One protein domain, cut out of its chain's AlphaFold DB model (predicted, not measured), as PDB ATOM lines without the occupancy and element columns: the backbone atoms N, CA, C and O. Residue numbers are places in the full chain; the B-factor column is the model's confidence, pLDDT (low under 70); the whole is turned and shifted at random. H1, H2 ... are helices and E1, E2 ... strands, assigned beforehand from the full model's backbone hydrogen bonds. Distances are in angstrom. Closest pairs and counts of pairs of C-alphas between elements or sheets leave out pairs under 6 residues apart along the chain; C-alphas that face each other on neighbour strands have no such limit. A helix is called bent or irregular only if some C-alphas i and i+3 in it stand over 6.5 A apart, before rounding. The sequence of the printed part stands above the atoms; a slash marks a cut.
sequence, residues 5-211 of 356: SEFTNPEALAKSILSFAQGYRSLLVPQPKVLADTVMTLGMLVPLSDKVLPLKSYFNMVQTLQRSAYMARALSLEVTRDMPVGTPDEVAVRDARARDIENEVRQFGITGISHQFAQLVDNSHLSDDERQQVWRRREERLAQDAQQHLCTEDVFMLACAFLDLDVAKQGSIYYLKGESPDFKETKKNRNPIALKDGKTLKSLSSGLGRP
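This is residues 5 to 211 of the 356 residues of an uncharacterized protein of Burkholderiaceae bacterium (UniProt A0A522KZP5). One long helix, H3, runs from a head into an arm. The head holds H1, H2, H6, H7 and the small hairpin E1 E2; in the arm H4a folds back on H3, and H5 meets H3 with residues 142 to 149. The printed part has 207 residues, with seven named helices and two strands in the order H1 to H6, E1, E2, H7; the sheet is antiparallel and the class mostly helix. It is only just loose, close to compact, with a radius of gyration of the C-alphas of 20.1 A, and spans 61 by 38 by 36 A.

H1, residues 10 to 22, touches H2, residues 32 to 48, about perpendicular at 73 degrees, with residues 13 to 18 alone; closest are the C-alphas of Ala 14 and Ala 36, 6.0 A. H2 touches residues 58 to 66 of H3, residues 55 to 80, at a steep tilt of 64 degrees; the closest C-alphas, Thr 41 and Val 62, are 6.4 A apart. H4, residues 88 to 118, was assigned as one helix by its hydrogen bonds but is bent, C-alphas 107 and 110 being 9.2 A apart; its arms are H4a, residues 88 to 107, and H4b, residues 110 to 118, itself irregular with C-alphas 112 and 115 7.4 A apart. H3, with residues 68 to 80, and H4a form a helical hairpin at 33 degrees, a shallow tilt only just short of steep; the closest C-alphas, Ser 76 and Ala 98, are 4.7 A apart. H5, residues 128 to 149, touches H3 at a steep tilt of 56 degrees, closest at C-alphas 67 and 146, 5.7 A. H6, residues 153 to 162, touches H7, residues 198 to 209, closest at C-alphas 153 and 205, 4.9 A. E1, residues 167 to 170, and E2, residues 173 to 176, form a hairpin, with N 168 and O 175 at 2.8 A, within hydrogen-bond range. Every O i to N i+4 pair is within range in H1, H3, H4a, H6 and H7, against 11 of 13 in H2, 3 of 5 in H4b and 15 of 18 in H5.

H1 begins at C-alpha 10, (285.397, 364.619, 403.949), and H7 ends at C-alpha 209, (288.884, 377.299, 378.450). H3 measures 37.6 A from first to last C-alpha, and H5 31.7 A.

The printed part has no cut, and its farthest C-alphas, His 125 and Arg 190, are 62.4 A apart. The link from E2 to H7, residues 177 to 197, is long. The model's pLDDT is under 70 at residues 5 to 8, 10 and 106 to 124.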
ATOM      1  N   SER A   5     274.890 369.442 404.749       62.34
ATOM      2  CA  SER A   5     275.104 368.292 405.632       62.34
ATOM      3  C   SER A   5     275.932 367.177 404.987       62.34
ATOM      4  O   SER A   5     276.614 366.446 405.701       62.34
ATOM      5  N   GLU A   6     275.922 367.056 403.657       65.19
ATOM      6  CA  GLU A   6     276.689 366.035 402.931       65.19
ATOM      7  C   GLU A   6     278.196 366.341 402.863       65.19
ATOM      8  O   GLU A   6     278.982 365.448 402.551       65.19
ATOM      9  N   PHE A   7     278.627 367.556 403.227       67.12
ATOM     10  CA  PHE A   7     280.046 367.939 403.282       67.12
ATOM     11  C   PHE A   7     280.686 367.736 404.667       67.12
ATOM     12  O   PHE A   7     281.846 368.083 404.867       67.12
ATOM     13  N   THR A   8     279.950 367.180 405.637       63.38
ATOM     14  CA  THR A   8     280.418 367.015 407.029       63.38
ATOM     15  C   THR A   8     281.418 365.872 407.224       63.38
ATOM     16  O   THR A   8     282.186 365.899 408.183       63.38
ATOM     17  N   ASN A   9     281.454 364.891 406.313       71.00
ATOM     18  CA  ASN A   9     282.438 363.806 406.308       71.00
ATOM     19  C   ASN A   9     283.300 363.872 405.029       71.00
ATOM     20  O   ASN A   9     282.867 363.385 403.978       71.00
ATOM     21  N   PRO A  10     284.520 364.437 405.106       68.19
ATOM     22  CA  PRO A  10     285.397 364.619 403.949       68.19
ATOM     23  C   PRO A  10     285.757 363.319 403.219       68.19
ATOM     24  O   PRO A  10     285.869 363.317 401.994       68.19
ATOM     25  N   GLU A  11     285.910 362.201 403.935       70.62
ATOM     26  CA  GLU A  11     286.268 360.913 403.329       70.62
ATOM     27  C   GLU A  11     285.100 360.296 402.556       70.62
ATOM     28  O   GLU A  11     285.272 359.805 401.436       70.62
ATOM     29  N   ALA A  12     283.896 360.336 403.134       74.06
ATOM     30  CA  ALA A  12     282.685 359.861 402.466       74.06
ATOM     31  C   ALA A  12     282.355 360.725 401.239       74.06
ATOM     32  O   ALA A  12     282.029 360.195 400.171       74.06
ATOM     33  N   LEU A  13     282.520 362.044 401.368       74.88
ATOM     34  CA  LEU A  13     282.373 362.991 400.271       74.88
ATOM     35  C   LEU A  13     283.374 362.690 399.147       74.88
ATOM     36  O   LEU A  13     282.969 362.562 397.994       74.88
ATOM     37  N   ALA A  14     284.655 362.498 399.471       73.56
ATOM     38  CA  ALA A  14     285.683 362.178 398.481       73.56
ATOM     39  C   ALA A  14     285.371 360.880 397.714       73.56
ATOM     40  O   ALA A  14     285.499 360.846 396.489       73.56
ATOM     41  N   LYS A  15     284.895 359.832 398.403       78.31
ATOM     42  CA  LYS A  15     284.447 358.583 397.757       78.31
ATOM     43  C   LYS A  15     283.241 358.806 396.837       78.31
ATOM     44  O   LYS A  15     283.230 358.288 395.722       78.31
ATOM     45  N   SER A  16     282.252 359.593 397.271       82.44
ATOM     46  CA  SER A  16     281.073 359.925 396.454       82.44
ATOM     47  C   SER A  16     281.454 360.714 395.199       82.44
ATOM     48  O   SER A  16     280.999 360.385 394.105       82.44
ATOM     49  N   ILE A  17     282.337 361.703 395.343       83.06
ATOM     50  CA  ILE A  17     282.869 362.518 394.245       83.06
ATOM     51  C   ILE A  17     283.611 361.644 393.230       83.06
ATOM     52  O   ILE A  17     283.380 361.756 392.027       83.06
ATOM     53  N   LEU A  18     284.474 360.747 393.711       79.50
ATOM     54  CA  LEU A  18     285.224 359.818 392.868       79.50
ATOM     55  C   LEU A  18     284.309 358.867 392.093       79.50
ATOM     56  O   LEU A  18     284.478 358.703 390.887       79.50
ATOM     57  N   SER A  19     283.325 358.268 392.767       84.88
ATOM     58  CA  SER A  19     282.348 357.387 392.122       84.88
ATOM     59  C   SER A  19     281.513 358.136 391.080       84.88
ATOM     60  O   SER A  19     281.310 357.630 389.977       84.88
ATOM     61  N   PHE A  20     281.101 359.372 391.376       85.69
ATOM     62  CA  PHE A  20     280.394 360.221 390.421       85.69
ATOM     63  C   PHE A  20     281.254 360.538 389.189       85.69
ATOM     64  O   PHE A  20     280.783 360.417 388.058       85.69
ATOM     65  N   ALA A  21     282.532 360.874 389.391       84.81
ATOM     66  CA  ALA A  21     283.471 361.189 388.315       84.81
ATOM     67  C   ALA A  21     283.660 360.029 387.320       84.81
ATOM     68  O   ALA A  21     283.793 360.268 386.120       84.81
ATOM     69  N   GLN A  22     283.609 358.775 387.787       83.75
ATOM     70  CA  GLN A  22     283.732 357.584 386.929       83.75
ATOM     71  C   GLN A  22     282.629 357.487 385.861       83.75
ATOM     72  O   GLN A  22     282.845 356.875 384.810       83.75
ATOM     73  N   GLY A  23     281.470 358.114 386.094       82.69
ATOM     74  CA  GLY A  23     280.378 358.202 385.123       82.69
ATOM     75  C   GLY A  23     280.668 359.118 383.926       82.69
ATOM     76  O   GLY A  23     279.986 359.018 382.908       82.69
ATOM     77  N   TYR A  24     281.697 359.969 384.001       83.88
ATOM     78  CA  TYR A  24     281.989 361.014 383.013       83.88
ATOM     79  C   TYR A  24     283.363 360.835 382.359       83.88
ATOM     80  O   TYR A  24     284.234 361.697 382.441       83.88
ATOM     81  N   ARG A  25     283.546 359.721 381.640       76.94
ATOM     82  CA  ARG A  25     284.830 359.345 381.005       76.94
ATOM     83  C   ARG A  25     285.399 360.370 380.013       76.94
ATOM     84  O   ARG A  25     286.582 360.316 379.706       76.94
ATOM     85  N   SER A  26     284.572 361.271 379.483       79.38
ATOM     86  CA  SER A  26     284.991 362.327 378.550       79.38
ATOM     87  C   SER A  26     285.605 363.557 379.229       79.38
ATOM     88  O   SER A  26     286.128 364.427 378.532       79.38
ATOM     89  N   LEU A  27     285.503 363.669 380.557       82.56
ATOM     90  CA  LEU A  27     286.073 364.764 381.337       82.56
ATOM     91  C   LEU A  27     287.402 364.318 381.953       82.56
ATOM     92  O   LEU A  27     287.494 363.261 382.574       82.56
ATOM     93  N   LEU A  28     288.435 365.141 381.786       83.81
ATOM     94  CA  LEU A  28     289.758 364.894 382.339       83.81
ATOM     95  C   LEU A  28     289.807 365.388 383.786       83.81
ATOM     96  O   LEU A  28     289.820 366.590 384.050       83.81
ATOM     97  N   VAL A  29     289.869 364.444 384.724       81.25
ATOM     98  CA  VAL A  29     290.089 364.716 386.149       81.25
ATOM     99  C   VAL A  29     291.522 364.306 386.494       81.25
ATOM    100  O   VAL A  29     291.761 363.133 386.780       81.25
ATOM    101  N   PRO A  30     292.495 365.235 386.450       70.81
ATOM    102  CA  PRO A  30     293.903 364.898 386.645       70.81
ATOM    103  C   PRO A  30     294.201 364.443 388.077       70.81
ATOM    104  O   PRO A  30     295.035 363.569 388.287       70.81
ATOM    105  N   GLN A  31     293.513 365.020 389.069       79.81
ATOM    106  CA  GLN A  31     293.712 364.699 390.479       79.81
ATOM    107  C   GLN A  31     292.372 364.696 391.236       79.81
ATOM    108  O   GLN A  31     291.718 365.739 391.323       79.81
ATOM    109  N   PRO A  32     291.979 363.571 391.866       81.56
ATOM    110  CA  PRO A  32     290.778 363.492 392.703       81.56
ATOM    111  C   PRO A  32     290.703 364.544 393.807       81.56
ATOM    112  O   PRO A  32     289.634 365.068 394.111       81.56
ATOM    113  N   LYS A  33     291.856 364.870 394.398       82.81
ATOM    114  CA  LYS A  33     291.961 365.863 395.466       82.81
ATOM    115  C   LYS A  33     291.563 367.259 394.987       82.81
ATOM    116  O   LYS A  33     290.857 367.955 395.704       82.81
ATOM    117  N   VAL A  34     291.962 367.631 393.769       88.12
ATOM    118  CA  VAL A  34     291.601 368.923 393.165       88.12
ATOM    119  C   VAL A  34     290.093 368.992 392.923       88.12
ATOM    120  O   VAL A  34     289.482 370.024 393.180       88.12
ATOM    121  N   LEU A  35     289.462 367.890 392.503       89.38
ATOM    122  CA  LEU A  35     288.005 367.826 392.361       89.38
ATOM    123  C   LEU A  35     287.285 367.980 393.706       89.38
ATOM    124  O   LEU A  35     286.342 368.763 393.792       89.38
ATOM    125  N   ALA A  36     287.740 367.291 394.755       86.75
ATOM    126  CA  ALA A  36     287.165 367.434 396.092       86.75
ATOM    127  C   ALA A  36     287.269 368.876 396.608       86.75
ATOM    128  O   ALA A  36     286.279 369.453 397.053       86.75
ATOM    129  N   ASP A  37     288.445 369.481 396.476       86.88
ATOM    130  CA  ASP A  37     288.687 370.865 396.877       86.88
ATOM    131  C   ASP A  37     287.852 371.875 396.064       86.88
ATOM    132  O   ASP A  37     287.269 372.811 396.614       86.88
ATOM    133  N   THR A  38     287.683 371.626 394.761       92.12
ATOM    134  CA  THR A  38     286.805 372.422 393.887       92.12
ATOM    135  C   THR A  38     285.346 372.341 394.334       92.12
ATOM    136  O   THR A  38     284.670 373.368 394.411       92.12
ATOM    137  N   VAL A  39     284.859 371.137 394.660       91.62
ATOM    138  CA  VAL A  39     283.496 370.920 395.173       91.62
ATOM    139  C   VAL A  39     283.291 371.655 396.495       91.62
ATOM    140  O   VAL A  39     282.282 372.338 396.644       91.62
ATOM    141  N   MET A  40     284.245 371.578 397.426       87.12
ATOM    142  CA  MET A  40     284.163 372.289 398.708       87.12
ATOM    143  C   MET A  40     284.155 373.811 398.520       87.12
ATOM    144  O   MET A  40     283.337 374.513 399.115       87.12
ATOM    145  N   THR A  41     285.027 374.322 397.649       89.50
ATOM    146  CA  THR A  41     285.149 375.761 397.377       89.50
ATOM    147  C   THR A  41     283.892 376.315 396.709       89.50
ATOM    148  O   THR A  41     283.349 377.329 397.148       89.50
ATOM    149  N   LEU A  42     283.373 375.638 395.680       92.50
ATOM    150  CA  LEU A  42     282.087 375.996 395.071       92.50
ATOM    151  C   LEU A  42     280.930 375.858 396.062       92.50
ATOM    152  O   LEU A  42     280.050 376.719 396.097       92.50
ATOM    153  N   GLY A  43     280.989 374.807 396.882       89.31
ATOM    154  CA  GLY A  43     280.095 374.519 397.997       89.31
ATOM    155  C   GLY A  43     279.879 375.717 398.918       89.31
ATOM    156  O   GLY A  43     278.763 376.015 399.333       89.31
ATOM    157  N   MET A  44     280.965 376.430 399.192       87.25
ATOM    158  CA  MET A  44     280.974 377.644 399.994       87.25
ATOM    159  C   MET A  44     280.548 378.876 399.190       87.25
ATOM    160  O   MET A  44     279.711 379.647 399.651       87.25
ATOM    161  N   LEU A  45     281.112 379.080 397.994       91.25
ATOM    162  CA  LEU A  45     280.953 380.322 397.229       91.25
ATOM    163  C   LEU A  45     279.532 380.549 396.703       91.25
ATOM    164  O   LEU A  45     279.042 381.680 396.720       91.25
ATOM    165  N   VAL A  46     278.876 379.502 396.201       92.44
ATOM    166  CA  VAL A  46     277.561 379.620 395.546       92.44
ATOM    167  C   VAL A  46     276.477 380.131 396.509       92.44
ATOM    168  O   VAL A  46     275.775 381.085 396.146       92.44
ATOM    169  N   PRO A  47     276.381 379.622 397.754       89.44
ATOM    170  CA  PRO A  47     275.490 380.179 398.770       89.44
ATOM    171  C   PRO A  47     275.764 381.640 399.137       89.44
ATOM    172  O   PRO A  47     274.867 382.318 399.640       89.44
ATOM    173  N   LEU A  48     276.974 382.169 398.924       89.25
ATOM    174  CA  LEU A  48     277.255 383.576 399.230       89.25
ATOM    175  C   LEU A  48     276.594 384.528 398.228       89.25
ATOM    176  O   LEU A  48     276.248 385.651 398.597       89.25
ATOM    177  N   SER A  49     276.424 384.104 396.973       90.94
ATOM    178  CA  SER A  49     275.938 384.981 395.909       90.94
ATOM    179  C   SER A  49     274.427 385.202 395.973       90.94
ATOM    180  O   SER A  49     273.625 384.274 395.906       90.94
ATOM    181  N   ASP A  50     274.039 386.474 396.001       89.12
ATOM    182  CA  ASP A  50     272.673 386.982 395.833       89.12
ATOM    183  C   ASP A  50     272.312 387.254 394.358       89.12
ATOM    184  O   ASP A  50     271.262 387.830 394.053       89.12
ATOM    185  N   LYS A  51     273.186 386.859 393.422       90.25
ATOM    186  CA  LYS A  51     273.065 387.148 391.989       90.25
ATOM    187  C   LYS A  51     273.334 385.930 391.116       90.25
ATOM    188  O   LYS A  51     274.068 385.011 391.476       90.25
ATOM    189  N   VAL A  52     272.790 385.996 389.903       91.88
ATOM    190  CA  VAL A  52     273.165 385.130 388.780       91.88
ATOM    191  C   VAL A  52     274.405 385.722 388.108       91.88
ATOM    192  O   VAL A  52     274.332 386.814 387.535       91.88
ATOM    193  N   LEU A  53     275.540 385.025 388.189       93.75
ATOM    194  CA  LEU A  53     276.843 385.525 387.722       93.75
ATOM    195  C   LEU A  53     277.431 384.622 386.633       93.75
ATOM    196  O   LEU A  53     277.057 383.452 386.562       93.75
ATOM    197  N   PRO A  54     278.327 385.132 385.770       94.44
ATOM    198  CA  PRO A  54     278.970 384.309 384.755       94.44
ATOM    199  C   PRO A  54     279.701 383.110 385.360       94.44
ATOM    200  O   PRO A  54     280.390 383.225 386.373       94.44
ATOM    201  N   LEU A  55     279.608 381.966 384.693       94.69
ATOM    202  CA  LEU A  55     280.260 380.723 385.101       94.69
ATOM    203  C   LEU A  55     281.782 380.901 385.228       94.69
ATOM    204  O   LEU A  55     282.391 380.451 386.196       94.69
ATOM    205  N   LYS A  56     282.382 381.650 384.292       95.25
ATOM    206  CA  LYS A  56     283.815 381.973 384.300       95.25
ATOM    207  C   LYS A  56     284.224 382.818 385.516       95.25
ATOM    208  O   LYS A  56     285.353 382.684 385.970       95.25
ATOM    209  N   SER A  57     283.326 383.627 386.091       95.50
ATOM    210  CA  SER A  57     283.610 384.371 387.328       95.50
ATOM    211  C   SER A  57     283.834 383.431 388.512       95.50
ATOM    212  O   SER A  57     284.798 383.611 389.250       95.50
ATOM    213  N   TYR A  58     282.983 382.410 388.667       96.31
ATOM    214  CA  TYR A  58     283.157 381.388 389.701       96.31
ATOM    215  C   TYR A  58     284.404 380.544 389.449       96.31
ATOM    216  O   TYR A  58     285.170 380.327 390.380       96.31
ATOM    217  N   PHE A  59     284.647 380.127 388.203       96.31
ATOM    218  CA  PHE A  59     285.860 379.391 387.835       96.31
ATOM    219  C   PHE A  59     287.134 380.156 388.212       96.31
ATOM    220  O   PHE A  59     287.986 379.624 388.920       96.31
ATOM    221  N   ASN A  60     287.229 381.427 387.812       94.38
ATOM    222  CA  ASN A  60     288.374 382.270 388.146       94.38
ATOM    223  C   ASN A  60     288.506 382.451 389.668       94.38
ATOM    224  O   ASN A  60     289.613 382.396 390.193       94.38
ATOM    225  N   MET A  61     287.391 382.630 390.386       93.19
ATOM    226  CA  MET A  61     287.399 382.765 391.847       93.19
ATOM    227  C   MET A  61     287.890 381.494 392.544       93.19
ATOM    228  O   MET A  61     288.705 381.586 393.458       93.19
ATOM    229  N   VAL A  62     287.447 380.313 392.101       93.94
ATOM    230  CA  VAL A  62     287.936 379.032 392.629       93.94
ATOM    231  C   VAL A  62     289.441 378.914 392.411       93.94
ATOM    232  O   VAL A  62     290.161 378.684 393.377       93.94
ATOM    233  N   GLN A  63     289.939 379.150 391.193       92.31
ATOM    234  CA  GLN A  63     291.382 379.103 390.929       92.31
ATOM    235  C   GLN A  63     292.164 380.097 391.797       92.31
ATOM    236  O   GLN A  63     293.229 379.749 392.305       92.31
ATOM    237  N   THR A  64     291.642 381.311 392.009       89.12
ATOM    238  CA  THR A  64     292.255 382.285 392.924       89.12
ATOM    239  C   THR A  64     292.313 381.748 394.352       89.12
ATOM    240  O   THR A  64     293.370 381.813 394.971       89.12
ATOM    241  N   LEU A  65     291.218 381.195 394.882       87.62
ATOM    242  CA  LEU A  65     291.190 380.658 396.245       87.62
ATOM    243  C   LEU A  65     292.126 379.459 396.418       87.62
ATOM    244  O   LEU A  65     292.850 379.403 397.410       87.62
ATOM    245  N   GLN A  66     292.166 378.548 395.446       89.12
ATOM    246  CA  GLN A  66     293.062 377.389 395.464       89.12
ATOM    247  C   GLN A  66     294.529 377.808 395.404       89.12
ATOM    248  O   GLN A  66     295.345 377.323 396.189       89.12
ATOM    249  N   ARG A  67     294.860 378.761 394.524       87.12
ATOM    250  CA  ARG A  67     296.208 379.331 394.431       87.12
ATOM    251  C   ARG A  67     296.610 379.989 395.748       87.12
ATOM    252  O   ARG A  67     297.670 379.674 396.281       87.12
ATOM    253  N   SER A  68     295.749 380.845 396.297       82.19
ATOM    254  CA  SER A  68     295.995 381.516 397.575       82.19
ATOM    255  C   SER A  68     296.180 380.519 398.715       82.19
ATOM    256  O   SER A  68     297.112 380.671 399.493       82.19
ATOM    257  N   ALA A  69     295.353 379.474 398.796       83.56
ATOM    258  CA  ALA A  69     295.472 378.440 399.821       83.56
ATOM    259  C   ALA A  69     296.766 377.619 399.684       83.56
ATOM    260  O   ALA A  69     297.426 377.344 400.686       83.56
ATOM    261  N   TYR A  70     297.155 377.256 398.457       86.19
ATOM    262  CA  TYR A  70     298.411 376.548 398.206       86.19
ATOM    263  C   TYR A  70     299.616 377.388 398.634       86.19
ATOM    264  O   TYR A  70     300.458 376.925 399.401       86.19
ATOM    265  N   MET A  71     299.672 378.638 398.172       82.31
ATOM    266  CA  MET A  71     300.785 379.534 398.467       82.31
ATOM    267  C   MET A  71     300.845 379.880 399.957       82.31
ATOM    268  O   MET A  71     301.932 379.868 400.526       82.31
ATOM    269  N   ALA A  72     299.696 380.092 400.608       81.25
ATOM    270  CA  ALA A  72     299.603 380.278 402.054       81.25
ATOM    271  C   ALA A  72     300.241 379.117 402.823       81.25
ATOM    272  O   ALA A  72     301.068 379.324 403.710       81.25
ATOM    273  N   ARG A  73     299.895 377.884 402.442       84.00
ATOM    274  CA  ARG A  73     300.425 376.679 403.075       84.00
ATOM    275  C   ARG A  73     301.918 376.515 402.820       84.00
ATOM    276  O   ARG A  73     302.659 376.266 403.767       84.00
ATOM    277  N   ALA A  74     302.362 376.649 401.572       83.44
ATOM    278  CA  ALA A  74     303.778 376.540 401.225       83.44
ATOM    279  C   ALA A  74     304.617 377.552 402.021       83.44
ATOM    280  O   ALA A  74     305.632 377.196 402.613       83.44
ATOM    281  N   LEU A  75     304.116 378.781 402.137       77.94
ATOM    282  CA  LEU A  75     304.752 379.834 402.911       77.94
ATOM    283  C   LEU A  75     304.763 379.545 404.414       77.94
ATOM    284  O   LEU A  75     305.788 379.727 405.067       77.94
ATOM    285  N   SER A  76     303.652 379.047 404.963       81.81
ATOM    286  CA  SER A  76     303.586 378.654 406.373       81.81
ATOM    287  C   SER A  76     304.637 377.591 406.712       81.81
ATOM    288  O   SER A  76     305.296 377.688 407.745       81.81
ATOM    289  N   LEU A  77     304.859 376.625 405.813       83.31
ATOM    290  CA  LEU A  77     305.859 375.574 405.980       83.31
ATOM    291  C   LEU A  77     307.281 376.126 405.897       83.31
ATOM    292  O   LEU A  77     308.127 375.708 406.679       83.31
ATOM    293  N   GLU A  78     307.547 377.072 404.992       78.69
ATOM    294  CA  GLU A  78     308.859 377.719 404.904       78.69
ATOM    295  C   GLU A  78     309.196 378.501 406.177       78.69
ATOM    296  O   GLU A  78     310.284 378.334 406.725       78.69
ATOM    297  N   VAL A  79     308.265 379.319 406.673       77.00
ATOM    298  CA  VAL A  79     308.496 380.183 407.844       77.00
ATOM    299  C   VAL A  79     308.609 379.374 409.135       77.00
ATOM    300  O   VAL A  79     309.353 379.744 410.038       77.00
ATOM    301  N   THR A  80     307.874 378.269 409.238       82.12
ATOM    302  CA  THR A  80     307.867 377.436 410.447       82.12
ATOM    303  C   THR A  80     308.885 376.296 410.421       82.12
ATOM    304  O   THR A  80     308.991 375.561 411.403       82.12
ATOM    305  N   ARG A  81     309.653 376.150 409.331       83.19
ATOM    306  CA  ARG A  81     310.577 375.025 409.112       83.19
ATOM    307  C   ARG A  81     311.601 374.860 410.231       83.19
ATOM    308  O   ARG A  81     311.848 373.740 410.662       83.19
ATOM    309  N   ASP A  82     312.173 375.974 410.674       81.69
ATOM    310  CA  ASP A  82     313.300 375.996 411.610       81.69
ATOM    311  C   ASP A  82     312.836 376.202 413.070       81.69
ATOM    312  O   ASP A  82     313.649 376.378 413.976       81.69
ATOM    313  N   MET A  83     311.519 376.175 413.317       82.75
ATOM    314  CA  MET A  83     310.964 376.233 414.670       82.75
ATOM    315  C   MET A  83     311.195 374.905 415.410       82.75
ATOM    316  O   MET A  83     311.099 373.836 414.801       82.75
ATOM    317  N   PRO A  84     311.451 374.942 416.730       82.88
ATOM    318  CA  PRO A  84     311.612 373.733 417.529       82.88
ATOM    319  C   PRO A  84     310.316 372.904 417.556       82.88
ATOM    320  O   PRO A  84     309.215 373.443 417.450       82.88
ATOM    321  N   VAL A  85     310.457 371.579 417.653       83.69
ATOM    322  CA  VAL A  85     309.359 370.584 417.598       83.69
ATOM    323  C   VAL A  85     309.573 369.419 418.575       83.69
ATOM    324  O   VAL A  85     309.016 368.337 418.395       83.69
ATOM    325  N   GLY A  86     310.433 369.600 419.579       80.81
ATOM    326  CA  GLY A  86     310.827 368.553 420.524       80.81
ATOM    327  C   GLY A  86     309.792 368.293 421.618       80.81
ATOM    328  O   GLY A  86     309.747 367.187 422.158       80.81
ATOM    329  N   THR A  87     308.940 369.273 421.929       90.62
ATOM    330  CA  THR A  87     307.865 369.149 422.928       90.62
ATOM    331  C   THR A  87     306.469 369.385 422.331       90.62
ATOM    332  O   THR A  87     306.339 370.044 421.296       90.62
ATOM    333  N   PRO A  88     305.388 368.888 422.970       90.06
ATOM    334  CA  PRO A  88     304.015 369.171 422.536       90.06
ATOM    335  C   PRO A  88     303.686 370.671 422.478       90.06
ATOM    336  O   PRO A  88     302.966 371.103 421.579       90.06
ATOM    337  N   ASP A  89     304.245 371.463 423.395       88.06
ATOM    338  CA  ASP A  89     304.048 372.915 423.438       88.06
ATOM    339  C   ASP A  89     304.743 373.608 422.258       88.06
ATOM    340  O   ASP A  89     304.160 374.478 421.613       88.06
ATOM    341  N   GLU A  90     305.955 373.176 421.904       86.75
ATOM    342  CA  GLU A  90     306.679 373.672 420.728       86.75
ATOM    343  C   GLU A  90     305.937 373.361 419.419       86.75
ATOM    344  O   GLU A  90     305.803 374.234 418.557       86.75
ATOM    345  N   VAL A  91     305.364 372.157 419.297       86.69
ATOM    346  CA  VAL A  91     304.505 371.796 418.158       86.69
ATOM    347  C   VAL A  91     303.258 372.683 418.113       86.69
ATOM    348  O   VAL A  91     302.912 373.192 417.046       86.69
ATOM    349  N   ALA A  92     302.612 372.936 419.255       88.50
ATOM    350  CA  ALA A  92     301.436 373.801 419.318       88.50
ATOM    351  C   ALA A  92     301.749 375.251 418.907       88.50
ATOM    352  O   ALA A  92     300.955 375.864 418.185       88.50
ATOM    353  N   VAL A  93     302.907 375.784 419.314       87.00
ATOM    354  CA  VAL A  93     303.384 377.122 418.925       87.00
ATOM    355  C   VAL A  93     303.677 377.183 417.425       87.00
ATOM    356  O   VAL A  93     303.237 378.121 416.754       87.00
ATOM    357  N   ARG A  94     304.353 376.172 416.871       85.12
ATOM    358  CA  ARG A  94     304.605 376.070 415.427       85.12
ATOM    359  C   ARG A  94     303.303 376.022 414.629       85.12
ATOM    360  O   ARG A  94     303.134 376.772 413.668       85.12
ATOM    361  N   ASP A  95     302.360 375.184 415.047       85.38
ATOM    362  CA  ASP A  95     301.083 375.007 414.358       85.38
ATOM    363  C   ASP A  95     300.171 376.242 414.511       85.38
ATOM    364  O   ASP A  95     299.388 376.561 413.614       85.38
ATOM    365  N   ALA A  96     300.250 376.971 415.630       84.75
ATOM    366  CA  ALA A  96     299.609 378.280 415.775       84.75
ATOM    367  C   ALA A  96     300.195 379.293 414.781       84.75
ATOM    368  O   ALA A  96     299.442 379.890 414.015       84.75
ATOM    369  N   ARG A  97     301.530 379.390 414.699       82.94
ATOM    370  CA  ARG A  97     302.199 380.300 413.764       82.94
ATOM    371  C   ARG A  97     301.876 379.984 412.304       82.94
ATOM    372  O   ARG A  97     301.622 380.902 411.528       82.94
ATOM    373  N   ALA A  98     301.847 378.704 411.933       84.19
ATOM    374  CA  ALA A  98     301.459 378.283 410.589       84.19
ATOM    375  C   ALA A  98     300.019 378.712 410.253       84.19
ATOM    376  O   ALA A  98     299.767 379.241 409.171       84.19
ATOM    377  N   ARG A  99     299.083 378.548 411.199       83.50
ATOM    378  CA  ARG A  99     297.684 378.974 411.028       83.50
ATOM    379  C   ARG A  99     297.536 380.487 410.906       83.50
ATOM    380  O   ARG A  99     296.730 380.930 410.094       83.50
ATOM    381  N   ASP A 100     298.302 381.266 411.664       80.38
ATOM    382  CA  ASP A 100     298.272 382.730 411.565       80.38
ATOM    383  C   ASP A 100     298.685 383.192 410.163       80.38
ATOM    384  O   ASP A 100     297.974 383.973 409.536       80.38
ATOM    385  N   ILE A 101     299.762 382.612 409.624       77.62
ATOM    386  CA  ILE A 101     300.232 382.871 408.255       77.62
ATOM    387  C   ILE A 101     299.158 382.506 407.229       77.62
ATOM    388  O   ILE A 101     298.862 383.288 406.323       77.62
ATOM    389  N   GLU A 102     298.544 381.330 407.371       80.62
ATOM    390  CA  GLU A 102     297.477 380.916 406.464       80.62
ATOM    391  C   GLU A 102     296.261 381.855 406.517       80.62
ATOM    392  O   GLU A 102     295.672 382.161 405.475       80.62
ATOM    393  N   ASN A 103     295.894 382.335 407.706       75.19
ATOM    394  CA  ASN A 103     294.787 383.269 407.898       75.19
ATOM    395  C   ASN A 103     295.090 384.648 407.303       75.19
ATOM    396  O   ASN A 103     294.239 385.205 406.605       75.19
ATOM    397  N   GLU A 104     296.300 385.167 407.513       72.25
ATOM    398  CA  GLU A 104     296.741 386.432 406.924       72.25
ATOM    399  C   GLU A 104     296.658 386.358 405.394       72.25
ATOM    400  O   GLU A 104     295.998 387.201 404.780       72.25
ATOM    401  N   VAL A 105     297.220 385.311 404.770       72.19
ATOM    402  CA  VAL A 105     297.196 385.124 403.301       72.19
ATOM    403  C   VAL A 105     295.781 385.008 402.753       72.19
ATOM    404  O   VAL A 105     295.483 385.568 401.693       72.19
ATOM    405  N   ARG A 106     294.868 384.360 403.481       67.25
ATOM    406  CA  ARG A 106     293.444 384.333 403.112       67.25
ATOM    407  C   ARG A 106     292.772 385.705 403.205       67.25
ATOM    408  O   ARG A 106     291.836 385.957 402.446       67.25
ATOM    409  N   GLN A 107     293.209 386.566 404.122       64.50
ATOM    410  CA  GLN A 107     292.595 387.870 404.377       64.50
ATOM    411  C   GLN A 107     293.114 388.975 403.447       64.50
ATOM    412  O   GLN A 107     292.315 389.762 402.936       64.50
ATOM    413  N   PHE A 108     294.427 389.037 403.221       62.19
ATOM    414  CA  PHE A 108     295.081 390.131 402.490       62.19
ATOM    415  C   PHE A 108     295.610 389.721 401.109       62.19
ATOM    416  O   PHE A 108     296.015 390.581 400.325       62.19
ATOM    417  N   GLY A 109     295.573 388.425 400.785       61.06
ATOM    418  CA  GLY A 109     296.202 387.874 399.587       61.06
ATOM    419  C   GLY A 109     297.727 387.834 399.702       61.06
ATOM    420  O   GLY A 109     298.327 388.510 400.533       61.06
ATOM    421  N   ILE A 110     298.375 387.043 398.846       57.53
ATOM    422  CA  ILE A 110     299.840 386.868 398.863       57.53
ATOM    423  C   ILE A 110     300.560 388.209 398.682       57.53
ATOM    424  O   ILE A 110     301.430 388.557 399.474       57.53
ATOM    425  N   THR A 111     300.138 388.999 397.691       54.88
ATOM    426  CA  THR A 111     300.760 390.286 397.351       54.88
ATOM    427  C   THR A 111     300.651 391.318 398.472       54.88
ATOM    428  O   THR A 111     301.556 392.133 398.636       54.88
ATOM    429  N   GLY A 112     299.577 391.269 399.270       54.91
ATOM    430  CA  GLY A 112     299.369 392.166 400.410       54.91
ATOM    431  C   GLY A 112     300.316 391.903 401.583       54.91
ATOM    432  O   GLY A 112     300.543 392.802 402.388       54.91
ATOM    433  N   ILE A 113     300.899 390.704 401.663       55.94
ATOM    434  CA  ILE A 113     301.716 390.269 402.809       55.94
ATOM    435  C   ILE A 113     303.156 389.972 402.384       55.94
ATOM    436  O   ILE A 113     304.028 389.792 403.232       55.94
ATOM    437  N   SER A 114     303.449 390.030 401.080       55.09
ATOM    438  CA  SER A 114     304.792 389.919 400.501       55.09
ATOM    439  C   SER A 114     305.846 390.752 401.243       55.09
ATOM    440  O   SER A 114     306.962 390.283 401.447       55.09
ATOM    441  N   HIS A 115     305.501 391.956 401.712       53.69
ATOM    442  CA  HIS A 115     306.429 392.804 402.469       53.69
ATOM    443  C   HIS A 115     306.682 392.306 403.903       53.69
ATOM    444  O   HIS A 115     307.812 392.364 404.382       53.69
ATOM    445  N   GLN A 116     305.656 391.801 404.594       57.19
ATOM    446  CA  GLN A 116     305.799 391.242 405.945       57.19
ATOM    447  C   GLN A 116     306.534 389.890 405.910       57.19
ATOM    448  O   GLN A 116     307.333 389.599 406.795       57.19
ATOM    449  N   PHE A 117     306.354 389.102 404.844       58.34
ATOM    450  CA  PHE A 117     307.040 387.819 404.654       58.34
ATOM    451  C   PHE A 117     308.477 387.931 404.144       58.34
ATOM    452  O   PHE A 117     309.315 387.125 404.548       58.34
ATOM    453  N   ALA A 118     308.811 388.951 403.347       57.12
ATOM    454  CA  ALA A 118     310.200 389.233 402.968       57.12
ATOM    455  C   ALA A 118     311.115 389.472 404.189       57.12
ATOM    456  O   ALA A 118     312.325 389.270 404.098       57.12
ATOM    457  N   GLN A 119     310.532 389.866 405.327       55.22
ATOM    458  CA  GLN A 119     311.217 390.034 406.611       55.22
ATOM    459  C   GLN A 119     311.284 388.742 407.447       55.22
ATOM    460  O   GLN A 119     312.112 388.657 408.347       55.22
ATOM    461  N   LEU A 120     310.428 387.747 407.170       55.00
ATOM    462  CA  LEU A 120     310.326 386.495 407.937       55.00
ATOM    463  C   LEU A 120     311.322 385.420 407.497       55.00
ATOM    464  O   LEU A 120     311.603 384.494 408.253       55.00
ATOM    465  N   VAL A 121     311.859 385.531 406.286       58.69
ATOM    466  CA  VAL A 121     312.975 384.703 405.832       58.69
ATOM    467  C   VAL A 121     314.262 385.410 406.240       58.69
ATOM    468  O   VAL A 121     314.445 386.563 405.852       58.69
ATOM    469  N   ASP A 122     315.141 384.738 406.994       58.44
ATOM    470  CA  ASP A 122     316.423 385.308 407.432       58.44
ATOM    471  C   ASP A 122     317.327 385.639 406.235       58.44
ATOM    472  O   ASP A 122     318.116 384.841 405.737       58.44
ATOM    473  N   ASN A 123     317.141 386.859 405.753       65.00
ATOM    474  CA  ASN A 123     317.879 387.515 404.689       65.00
ATOM    475  C   ASN A 123     318.432 388.843 405.222       65.00
ATOM    476  O   ASN A 123     318.563 389.815 404.481       65.00
ATOM    477  N   SER A 124     318.695 388.905 406.530       63.91
ATOM    478  CA  SER A 124     319.158 390.100 407.243       63.91
ATOM    479  C   SER A 124     320.470 390.670 406.683       63.91
ATOM    480  O   SER A 124     320.749 391.855 406.841       63.91
ATOM    481  N   HIS A 125     321.237 389.839 405.973       71.44
ATOM    482  CA  HIS A 125     322.477 390.184 405.280       71.44
ATOM    483  C   HIS A 125     322.281 390.797 403.877       71.44
ATOM    484  O   HIS A 125     323.260 391.240 403.281       71.44
ATOM    485  N   LEU A 126     321.059 390.811 403.333       76.44
ATOM    486  CA  LEU A 126     320.752 391.331 401.995       76.44
ATOM    487  C   LEU A 126     320.206 392.765 402.051       76.44
ATOM    488  O   LEU A 126     319.448 393.139 402.958       76.44
ATOM    489  N   SER A 127     320.518 393.562 401.027       79.62
ATOM    490  CA  SER A 127     319.860 394.860 400.820       79.62
ATOM    491  C   SER A 127     318.348 394.688 400.585       79.62
ATOM    492  O   SER A 127     317.863 393.593 400.286       79.62
ATOM    493  N   ASP A 128     317.570 395.761 400.745       74.06
ATOM    494  CA  ASP A 128     316.112 395.709 400.549       74.06
ATOM    495  C   ASP A 128     315.730 395.309 399.112       74.06
ATOM    496  O   ASP A 128     314.811 394.510 398.914       74.06
ATOM    497  N   ASP A 129     316.480 395.781 398.110       78.56
ATOM    498  CA  ASP A 129     316.262 395.439 396.699       78.56
ATOM    499  C   ASP A 129     316.550 393.959 396.413       78.56
ATOM    500  O   ASP A 129     315.780 393.283 395.721       78.56
ATOM    501  N   GLU A 130     317.626 393.414 396.983       78.25
ATOM    502  CA  GLU A 130     317.956 391.990 396.862       78.25
ATOM    503  C   GLU A 130     316.898 391.115 397.541       78.25
ATOM    504  O   GLU A 130     316.463 390.114 396.960       78.25
ATOM    505  N   ARG A 131     316.410 391.521 398.721       73.81
ATOM    506  CA  ARG A 131     315.304 390.837 399.412       73.81
ATOM    507  C   ARG A 131     314.041 390.806 398.561       73.81
ATOM    508  O   ARG A 131     313.430 389.744 398.417       73.81
ATOM    509  N   GLN A 132     313.681 391.924 397.930       73.69
ATOM    510  CA  GLN A 132     312.530 391.975 397.025       73.69
ATOM    511  C   GLN A 132     312.700 391.076 395.795       73.69
ATOM    512  O   GLN A 132     311.736 390.442 395.363       73.69
ATOM    513  N   GLN A 133     313.898 391.005 395.209       79.00
ATOM    514  CA  GLN A 133     314.149 390.138 394.053       79.00
ATOM    515  C   GLN A 133     314.112 388.652 394.415       79.00
ATOM    516  O   GLN A 133     313.522 387.856 393.679       79.00
ATOM    517  N   VAL A 134     314.725 388.267 395.538       76.94
ATOM    518  CA  VAL A 134     314.663 386.891 396.053       76.94
ATOM    519  C   VAL A 134     313.214 386.498 396.308       76.94
ATOM    520  O   VAL A 134     312.808 385.393 395.942       76.94
ATOM    521  N   TRP A 135     312.428 387.410 396.882       73.94
ATOM    522  CA  TRP A 135     311.019 387.165 397.140       73.94
ATOM    523  C   TRP A 135     310.204 387.007 395.854       73.94
ATOM    524  O   TRP A 135     309.501 386.010 395.722       73.94
ATOM    525  N   ARG A 136     310.376 387.884 394.857       77.00
ATOM    526  CA  ARG A 136     309.701 387.739 393.551       77.00
ATOM    527  C   ARG A 136     309.976 386.386 392.894       77.00
ATOM    528  O   ARG A 136     309.044 385.697 392.500       77.00
ATOM    529  N   ARG A 137     311.238 385.941 392.865       80.75
ATOM    530  CA  ARG A 137     311.594 384.618 392.312       80.75
ATOM    531  C   ARG A 137     311.002 383.454 393.111       80.75
ATOM    532  O   ARG A 137     310.817 382.362 392.577       80.75
ATOM    533  N   ARG A 138     310.778 383.620 394.418       77.19
ATOM    534  CA  ARG A 138     310.081 382.617 395.241       77.19
ATOM    535  C   ARG A 138     308.593 382.607 394.936       77.19
ATOM    536  O   ARG A 138     308.051 381.536 394.697       77.19
ATOM    537  N   GLU A 139     307.970 383.777 394.883       76.56
ATOM    538  CA  GLU A 139     306.561 383.934 394.533       76.56
ATOM    539  C   GLU A 139     306.254 383.318 393.162       76.56
ATOM    540  O   GLU A 139     305.316 382.535 393.044       76.56
ATOM    541  N   GLU A 140     307.096 383.576 392.156       81.69
ATOM    542  CA  GLU A 140     306.981 382.990 390.814       81.69
ATOM    543  C   GLU A 140     307.061 381.456 390.833       81.69
ATOM    544  O   GLU A 140     306.234 380.791 390.208       81.69
ATOM    545  N   ARG A 141     308.007 380.881 391.589       83.69
ATOM    546  CA  ARG A 141     308.129 379.419 391.735       83.69
ATOM    547  C   ARG A 141     306.915 378.813 392.429       83.69
ATOM    548  O   ARG A 141     306.335 377.862 391.917       83.69
ATOM    549  N   LEU A 142     306.479 379.401 393.542       81.38
ATOM    550  CA  LEU A 142     305.289 378.947 394.262       81.38
ATOM    551  C   LEU A 142     304.028 379.051 393.397       81.38
ATOM    552  O   LEU A 142     303.174 378.166 393.447       81.38
ATOM    553  N   ALA A 143     303.912 380.104 392.585       80.00
ATOM    554  CA  ALA A 143     302.815 380.266 391.640       80.00
ATOM    555  C   ALA A 143     302.853 379.210 390.522       80.00
ATOM    556  O   ALA A 143     301.799 378.704 390.130       80.00
ATOM    557  N   GLN A 144     304.044 378.851 390.036       86.06
ATOM    558  CA  GLN A 144     304.227 377.782 389.055       86.06
ATOM    559  C   GLN A 144     303.856 376.412 389.641       86.06
ATOM    560  O   GLN A 144     303.111 375.661 389.008       86.06
ATOM    561  N   ASP A 145     304.303 376.110 390.860       85.81
ATOM    562  CA  ASP A 145     303.981 374.857 391.551       85.81
ATOM    563  C   ASP A 145     302.479 374.750 391.856       85.81
ATOM    564  O   ASP A 145     301.871 373.688 391.694       85.81
ATOM    565  N   ALA A 146     301.842 375.873 392.211       85.69
ATOM    566  CA  ALA A 146     300.405 375.932 392.462       85.69
ATOM    567  C   ALA A 146     299.577 375.474 391.253       85.69
ATOM    568  O   ALA A 146     298.486 374.939 391.445       85.69
ATOM    569  N   GLN A 147     300.077 375.644 390.022       86.12
ATOM    570  CA  GLN A 147     299.345 375.341 388.789       86.12
ATOM    571  C   GLN A 147     298.866 373.882 388.718       86.12
ATOM    572  O   GLN A 147     297.793 373.616 388.178       86.12
ATOM    573  N   GLN A 148     299.616 372.942 389.302       85.00
ATOM    574  CA  GLN A 148     299.244 371.520 389.347       85.00
ATOM    575  C   GLN A 148     298.086 371.225 390.314       85.00
ATOM    576  O   GLN A 148     297.483 370.153 390.255       85.00
ATOM    577  N   HIS A 149     297.776 372.173 391.197       86.19
ATOM    578  CA  HIS A 149     296.746 372.070 392.225       86.19
ATOM    579  C   HIS A 149     295.498 372.905 391.922       86.19
ATOM    580  O   HIS A 149     294.556 372.893 392.714       86.19
ATOM    581  N   LEU A 150     295.465 373.614 390.791       91.00
ATOM    582  CA  LEU A 150     294.308 374.411 390.390       91.00
ATOM    583  C   LEU A 150     293.280 373.566 389.645       91.00
ATOM    584  O   LEU A 150     293.614 372.641 388.898       91.00
ATOM    585  N   CYS A 151     292.008 373.923 389.798       92.25
ATOM    586  CA  CYS A 151     290.932 373.304 389.047       92.25
ATOM    587  C   CYS A 151     291.097 373.572 387.546       92.25
ATOM    588  O   CYS A 151     291.276 374.714 387.110       92.25
ATOM    589  N   THR A 152     290.985 372.513 386.747       93.81
ATOM    590  CA  THR A 152     290.788 372.620 385.300       93.81
ATOM    591  C   THR A 152     289.311 372.862 384.994       93.81
ATOM    592  O   THR A 152     288.440 372.696 385.853       93.81
ATOM    593  N   GLU A 153     289.003 373.242 383.762       94.50
ATOM    594  CA  GLU A 153     287.635 373.482 383.306       94.50
ATOM    595  C   GLU A 153     286.764 372.223 383.419       94.50
ATOM    596  O   GLU A 153     285.621 372.299 383.873       94.50
ATOM    597  N   ASP A 154     287.319 371.054 383.081       93.56
ATOM    598  CA  ASP A 154     286.630 369.764 383.198       93.56
ATOM    599  C   ASP A 154     286.311 369.441 384.667       93.56
ATOM    600  O   ASP A 154     285.187 369.043 384.983       93.56
ATOM    601  N   VAL A 155     287.273 369.666 385.573       93.81
ATOM    602  CA  VAL A 155     287.091 369.478 387.022       93.81
ATOM    603  C   VAL A 155     286.019 370.418 387.564       93.81
ATOM    604  O   VAL A 155     285.145 369.991 388.318       93.81
ATOM    605  N   PHE A 156     286.051 371.684 387.153       95.44
ATOM    606  CA  PHE A 156     285.068 372.677 387.565       95.44
ATOM    607  C   PHE A 156     283.655 372.309 387.102       95.44
ATOM    608  O   PHE A 156     282.720 372.321 387.904       95.44
ATOM    609  N   MET A 157     283.490 371.919 385.836       94.94
ATOM    610  CA  MET A 157     282.184 371.514 385.313       94.94
ATOM    611  C   MET A 157     281.643 370.261 385.994       94.94
ATOM    612  O   MET A 157     280.446 370.183 386.281       94.94
ATOM    613  N   LEU A 158     282.519 369.303 386.290       93.31
ATOM    614  CA  LEU A 158     282.140 368.110 387.030       93.31
ATOM    615  C   LEU A 158     281.721 368.445 388.466       93.31
ATOM    616  O   LEU A 158     280.752 367.876 388.959       93.31
ATOM    617  N   ALA A 159     282.392 369.400 389.116       93.50
ATOM    618  CA  ALA A 159     281.988 369.894 390.428       93.50
ATOM    619  C   ALA A 159     280.615 370.585 390.385       93.50
ATOM    620  O   ALA A 159     279.782 370.326 391.252       93.50
ATOM    621  N   CYS A 160     280.331 371.393 389.355       94.25
ATOM    622  CA  CYS A 160     278.998 371.972 389.154       94.25
ATOM    623  C   CYS A 160     277.916 370.897 388.979       94.25
ATOM    624  O   CYS A 160     276.837 371.018 389.558       94.25
ATOM    625  N   ALA A 161     278.205 369.844 388.208       93.06
ATOM    626  CA  ALA A 161     277.288 368.723 388.011       93.06
ATOM    627  C   ALA A 161     277.072 367.923 389.302       93.06
ATOM    628  O   ALA A 161     275.940 367.582 389.635       93.06
ATOM    629  N   PHE A 162     278.146 367.657 390.049       91.69
ATOM    630  CA  PHE A 162     278.088 366.944 391.323       91.69
ATOM    631  C   PHE A 162     277.245 367.695 392.354       91.69
ATOM    632  O   PHE A 162     276.472 367.077 393.076       91.69
ATOM    633  N   LEU A 163     277.389 369.018 392.422       91.00
ATOM    634  CA  LEU A 163     276.646 369.879 393.341       91.00
ATOM    635  C   LEU A 163     275.194 370.133 392.909       91.00
ATOM    636  O   LEU A 163     274.453 370.739 393.682       91.00
ATOM    637  N   ASP A 164     274.792 369.665 391.723       90.62
ATOM    638  CA  ASP A 164     273.485 369.924 391.107       90.62
ATOM    639  C   ASP A 164     273.190 371.433 391.034       90.62
ATOM    640  O   ASP A 164     272.214 371.940 391.596       90.62
ATOM    641  N   LEU A 165     274.126 372.176 390.432       91.44
ATOM    642  CA  LEU A 165     274.014 373.625 390.275       91.44
ATOM    643  C   LEU A 165     273.257 374.000 388.998       91.44
ATOM    644  O   LEU A 165     273.522 373.473 387.918       91.44
ATOM    645  N   ASP A 166     272.390 375.005 389.109       90.44
ATOM    646  CA  ASP A 166     271.655 375.549 387.969       90.44
ATOM    647  C   ASP A 166     272.572 376.439 387.113       90.44
ATOM    648  O   ASP A 166     272.942 377.556 387.504       90.44
ATOM    649  N   VAL A 167     272.913 375.955 385.914       92.56
ATOM    650  CA  VAL A 167     273.610 376.735 384.885       92.56
ATOM    651  C   VAL A 167     272.624 377.137 383.800       92.56
ATOM    652  O   VAL A 167     271.965 376.284 383.218       92.56
ATOM    653  N   ALA A 168     272.552 378.424 383.482       90.75
ATOM    654  CA  ALA A 168     271.698 378.947 382.426       90.75
ATOM    655  C   ALA A 168     272.507 379.469 381.231       90.75
ATOM    656  O   ALA A 168     273.576 380.070 381.391       90.75
ATOM    657  N   LYS A 169     271.978 379.273 380.015       88.88
ATOM    658  CA  LYS A 169     272.562 379.825 378.781       88.88
ATOM    659  C   LYS A 169     271.971 381.196 378.471       88.88
ATOM    660  O   LYS A 169     270.758 381.311 378.307       88.88
ATOM    661  N   GLN A 170     272.823 382.206 378.289       84.25
ATOM    662  CA  GLN A 170     272.388 383.519 377.813       84.25
ATOM    663  C   GLN A 170     273.448 384.163 376.903       84.25
ATOM    664  O   GLN A 170     274.453 384.703 377.364       84.25
ATOM    665  N   GLY A 171     273.192 384.164 375.593       80.81
ATOM    666  CA  GLY A 171     274.147 384.673 374.603       80.81
ATOM    667  C   GLY A 171     275.403 383.798 374.513       80.81
ATOM    668  O   GLY A 171     275.298 382.571 374.548       80.81
ATOM    669  N   SER A 172     276.584 384.423 374.407       77.75
ATOM    670  CA  SER A 172     277.887 383.731 374.415       77.75
ATOM    671  C   SER A 172     278.334 383.270 375.808       77.75
ATOM    672  O   SER A 172     279.355 382.598 375.925       77.75
ATOM    673  N   ILE A 173     277.580 383.615 376.859       87.19
ATOM    674  CA  ILE A 173     277.994 383.467 378.255       87.19
ATOM    675  C   ILE A 173     277.039 382.533 378.987       87.19
ATOM    676  O   ILE A 173     275.813 382.643 378.906       87.19
ATOM    677  N   TYR A 174     277.627 381.634 379.760       92.31
ATOM    678  CA  TYR A 174     276.908 380.779 380.688       92.31
ATOM    679  C   TYR A 174     276.903 381.401 382.075       92.31
ATOM    680  O   TYR A 174     277.877 382.039 382.480       92.31
ATOM    681  N   TYR A 175     275.813 381.209 382.802       93.12
ATOM    682  CA  TYR A 175     275.592 381.810 384.107       93.12
ATOM    683  C   TYR A 175     275.296 380.751 385.150       93.12
ATOM    684  O   TYR A 175     274.547 379.825 384.873       93.12
ATOM    685  N   LEU A 176     275.835 380.930 386.349       92.88
ATOM    686  CA  LEU A 176     275.559 380.097 387.508       92.88
ATOM    687  C   LEU A 176     274.610 380.840 388.454       92.88
ATOM    688  O   LEU A 176     274.807 382.030 388.752       92.88
ATOM    689  N   LYS A 177     273.573 380.141 388.911       90.75
ATOM    690  CA  LYS A 177     272.611 380.646 389.891       90.75
ATOM    691  C   LYS A 177     273.241 380.666 391.287       90.75
ATOM    692  O   LYS A 177     273.814 379.674 391.720       90.75
ATOM    693  N   GLY A 178     273.162 381.808 391.968       87.44
ATOM    694  CA  GLY A 178     273.514 381.909 393.387       87.44
ATOM    695  C   GLY A 178     272.428 381.313 394.283       87.44
ATOM    696  O   GLY A 178     271.290 381.145 393.845       87.44
ATOM    697  N   GLU A 179     272.766 381.027 395.538       86.19
ATOM    698  CA  GLU A 179     271.844 380.391 396.497       86.19
ATOM    699  C   GLU A 179     271.663 381.173 397.809       86.19
ATOM    700  O   GLU A 179     271.171 380.643 398.805       86.19
ATOM    701  N   SER A 180     272.028 382.456 397.842       82.50
ATOM    702  CA  SER A 180     271.747 383.284 399.018       82.50
ATOM    703  C   SER A 180     270.229 383.430 399.255       82.50
ATOM    704  O   SER A 180     269.485 383.577 398.290       82.50
ATOM    705  N   PRO A 181     269.732 383.488 400.506       73.12
ATOM    706  CA  PRO A 181     268.338 383.858 400.794       73.12
ATOM    707  C   PRO A 181     267.942 385.231 400.230       73.12
ATOM    708  O   PRO A 181     266.778 385.472 399.926       73.12
ATOM    709  N   ASP A 182     268.927 386.116 400.055       77.62
ATOM    710  CA  ASP A 182     268.760 387.432 399.438       77.62
ATOM    711  C   ASP A 182     268.801 387.371 397.897       77.62
ATOM    712  O   ASP A 182     268.791 388.408 397.226       77.62
ATOM    713  N   PHE A 183     268.882 386.164 397.322       81.19
ATOM    714  CA  PHE A 183     268.942 385.952 395.885       81.19
ATOM    715  C   PHE A 183     267.702 386.513 395.207       81.19
ATOM    716  O   PHE A 183     266.565 386.103 395.446       81.19
ATOM    717  N   LYS A 184     267.949 387.445 394.292       79.06
ATOM    718  CA  LYS A 184     266.904 388.017 393.454       79.06
ATOM    719  C   LYS A 184     266.886 387.262 392.145       79.06
ATOM    720  O   LYS A 184     267.861 387.292 391.392       79.06
ATOM    721  N   GLU A 185     265.764 386.613 391.860       76.75
ATOM    722  CA  GLU A 185     265.585 385.926 390.594       76.75
ATOM    723  C   GLU A 185     265.756 386.913 389.432       76.75
ATOM    724  O   GLU A 185     265.162 387.992 389.391       76.75
ATOM    725  N   THR A 186     266.620 386.559 388.483       76.31
ATOM    726  CA  THR A 186     266.915 387.408 387.326       76.31
ATOM    727  C   THR A 186     266.415 386.757 386.044       76.31
ATOM    728  O   THR A 186     266.336 385.534 385.934       76.31
ATOM    729  N   LYS A 187     266.166 387.571 385.007       75.88
ATOM    730  CA  LYS A 187     265.793 387.077 383.667       75.88
ATOM    731  C   LYS A 187     266.817 386.099 383.071       75.88
ATOM    732  O   LYS A 187     266.451 385.318 382.201       75.88
ATOM    733  N   LYS A 188     268.071 386.124 383.540       75.69
ATOM    734  CA  LYS A 188     269.150 385.241 383.074       75.69
ATOM    735  C   LYS A 188     268.951 383.776 383.483       75.69
ATOM    736  O   LYS A 188     269.589 382.915 382.900       75.69
ATOM    737  N   ASN A 189     268.064 383.491 384.441       74.69
ATOM    738  CA  ASN A 189     267.826 382.148 384.978       74.69
ATOM    739  C   ASN A 189     266.803 381.306 384.179       74.69
ATOM    740  O   ASN A 189     266.484 380.190 384.565       74.69
ATOM    741  N   ARG A 190     266.237 381.834 383.086       73.62
ATOM    742  CA  ARG A 190     265.059 381.235 382.423       73.62
ATOM    743  C   ARG A 190     265.357 380.032 381.518       73.62
ATOM    744  O   ARG A 190     264.422 379.348 381.127       73.62
ATOM    745  N   ASN A 191     266.629 379.774 381.205       84.31
ATOM    746  CA  ASN A 191     267.055 378.733 380.262       84.31
ATOM    747  C   ASN A 191     268.073 377.776 380.914       84.31
ATOM    748  O   ASN A 191     269.266 377.872 380.596       84.31
ATOM    749  N   PRO A 192     267.643 376.908 381.847       86.75
ATOM    750  CA  PRO A 192     268.539 375.983 382.531       86.75
ATOM    751  C   PRO A 192     269.106 374.935 381.566       86.75
ATOM    752  O   PRO A 192     268.433 374.471 380.646       86.75
ATOM    753  N   ILE A 193     270.360 374.559 381.792       89.44
ATOM    754  CA  ILE A 193     271.092 373.540 381.046       89.44
ATOM    755  C   ILE A 193     271.220 372.307 381.934       89.44
ATOM    756  O   ILE A 193     271.695 372.394 383.064       89.44
ATOM    757  N   ALA A 194     270.846 371.144 381.409       86.44
ATOM    758  CA  ALA A 194     271.014 369.890 382.126       86.44
ATOM    759  C   ALA A 194     272.503 369.511 382.225       86.44
ATOM    760  O   ALA A 194     273.148 369.219 381.220       86.44
ATOM    761  N   LEU A 195     273.036 369.457 383.448       88.50
ATOM    762  CA  LEU A 195     274.435 369.094 383.719       88.50
ATOM    763  C   LEU A 195     274.683 367.577 383.825       88.50
ATOM    764  O   LEU A 195     275.797 367.158 384.109       88.50
ATOM    765  N   LYS A 196     273.661 366.744 383.594       84.94
ATOM    766  CA  LYS A 196     273.758 365.274 383.705       84.94
ATOM    767  C   LYS A 196     274.398 364.605 382.486       84.94
ATOM    768  O   LYS A 196     274.812 363.454 382.563       84.94
ATOM    769  N   ASP A 197     274.454 365.297 381.351       86.88
ATOM    770  CA  ASP A 197     275.043 364.771 380.122       86.88
ATOM    771  C   ASP A 197     276.520 365.173 380.001       86.88
ATOM    772  O   ASP A 197     276.863 366.357 379.939       86.88
ATOM    773  N   GLY A 198     277.401 364.176 379.897       85.69
ATOM    774  CA  GLY A 198     278.839 364.385 379.741       85.69
ATOM    775  C   GLY A 198     279.223 365.173 378.488       85.69
ATOM    776  O   GLY A 198     280.194 365.932 378.532       85.69
ATOM    777  N   LYS A 199     278.452 365.079 377.392       88.56
ATOM    778  CA  LYS A 199     278.709 365.895 376.187       88.56
ATOM    779  C   LYS A 199     278.440 367.372 376.448       88.56
ATOM    780  O   LYS A 199     279.231 368.227 376.046       88.56
ATOM    781  N   THR A 200     277.356 367.664 377.160       90.12
ATOM    782  CA  THR A 200     276.991 369.028 377.547       90.12
ATOM    783  C   THR A 200     278.035 369.617 378.496       90.12
ATOM    784  O   THR A 200     278.519 370.723 378.255       90.12
ATOM    785  N   LEU A 201     278.477 368.855 379.504       91.56
ATOM    786  CA  LEU A 201     279.569 369.278 380.388       91.56
ATOM    787  C   LEU A 201     280.862 369.555 379.626       91.56
ATOM    788  O   LEU A 201     281.507 370.574 379.875       91.56
ATOM    789  N   LYS A 202     281.219 368.699 378.662       91.38
ATOM    790  CA  LYS A 202     282.429 368.909 377.865       91.38
ATOM    791  C   LYS A 202     282.335 370.168 377.005       91.38
ATOM    792  O   LYS A 202     283.301 370.919 376.926       91.38
ATOM    793  N   SER A 203     281.172 370.443 376.412       90.50
ATOM    794  CA  SER A 203     280.941 371.676 375.650       90.50
ATOM    795  C   SER A 203     281.076 372.931 376.521       90.50
ATOM    796  O   SER A 203     281.734 373.893 376.117       90.50
ATOM    797  N   LEU A 204     280.507 372.911 377.731       91.75
ATOM    798  CA  LEU A 204     280.626 374.010 378.695       91.75
ATOM    799  C   LEU A 204     282.074 374.212 379.154       91.75
ATOM    800  O   LEU A 204     282.549 375.347 379.184       91.75
ATOM    801  N   SER A 205     282.783 373.118 379.435       92.56
ATOM    802  CA  SER A 205     284.201 373.126 379.801       92.56
ATOM    803  C   SER A 205     285.067 373.761 378.706       92.56
ATOM    804  O   SER A 205     285.801 374.714 378.970       92.56
ATOM    805  N   SER A 206     284.897 373.349 377.445       89.75
ATOM    806  CA  SER A 206     285.603 373.969 376.316       89.75
ATOM    807  C   SER A 206     285.316 375.473 376.204       89.75
ATOM    808  O   SER A 206     286.214 376.261 375.910       89.75
ATOM    809  N   GLY A 207     284.078 375.894 376.482       88.12
ATOM    810  CA  GLY A 207     283.701 377.309 376.521       88.12
ATOM    811  C   GLY A 207     284.358 378.091 377.664       88.12
ATOM    812  O   GLY A 207     284.645 379.280 377.502       88.12
ATOM    813  N   LEU A 208     284.630 377.449 378.804       90.25
ATOM    814  CA  LEU A 208     285.390 378.041 379.907       90.25
ATOM    815  C   LEU A 208     286.869 378.207 379.556       90.25
ATOM    816  O   LEU A 208     287.446 379.214 379.960       90.25
ATOM    817  N   GLY A 209     287.449 377.300 378.768       86.38
ATOM    818  CA  GLY A 209     288.884 377.299 378.450       86.38
ATOM    819  C   GLY A 209     289.365 378.517 377.660       86.38
ATOM    820  O   GLY A 209     290.539 378.863 377.715       86.38
ATOM    821  N   ARG A 210     288.462 379.230 376.970       87.88
ATOM    822  CA  ARG A 210     288.814 380.466 376.255       87.88
ATOM    823  C   ARG A 210     289.359 381.527 377.236       87.88
ATOM    824  O   ARG A 210     288.634 381.878 378.182       87.88
ATOM    825  N   PRO A 211     290.573 382.068 377.010       86.12
ATOM    826  CA  PRO A 211     291.137 383.147 377.817       86.12
ATOM    827  C   PRO A 211     290.195 384.344 377.925       86.12
ATOM    828  O   PRO A 211     289.399 384.610 377.025       86.12
TER     829      PRO A 211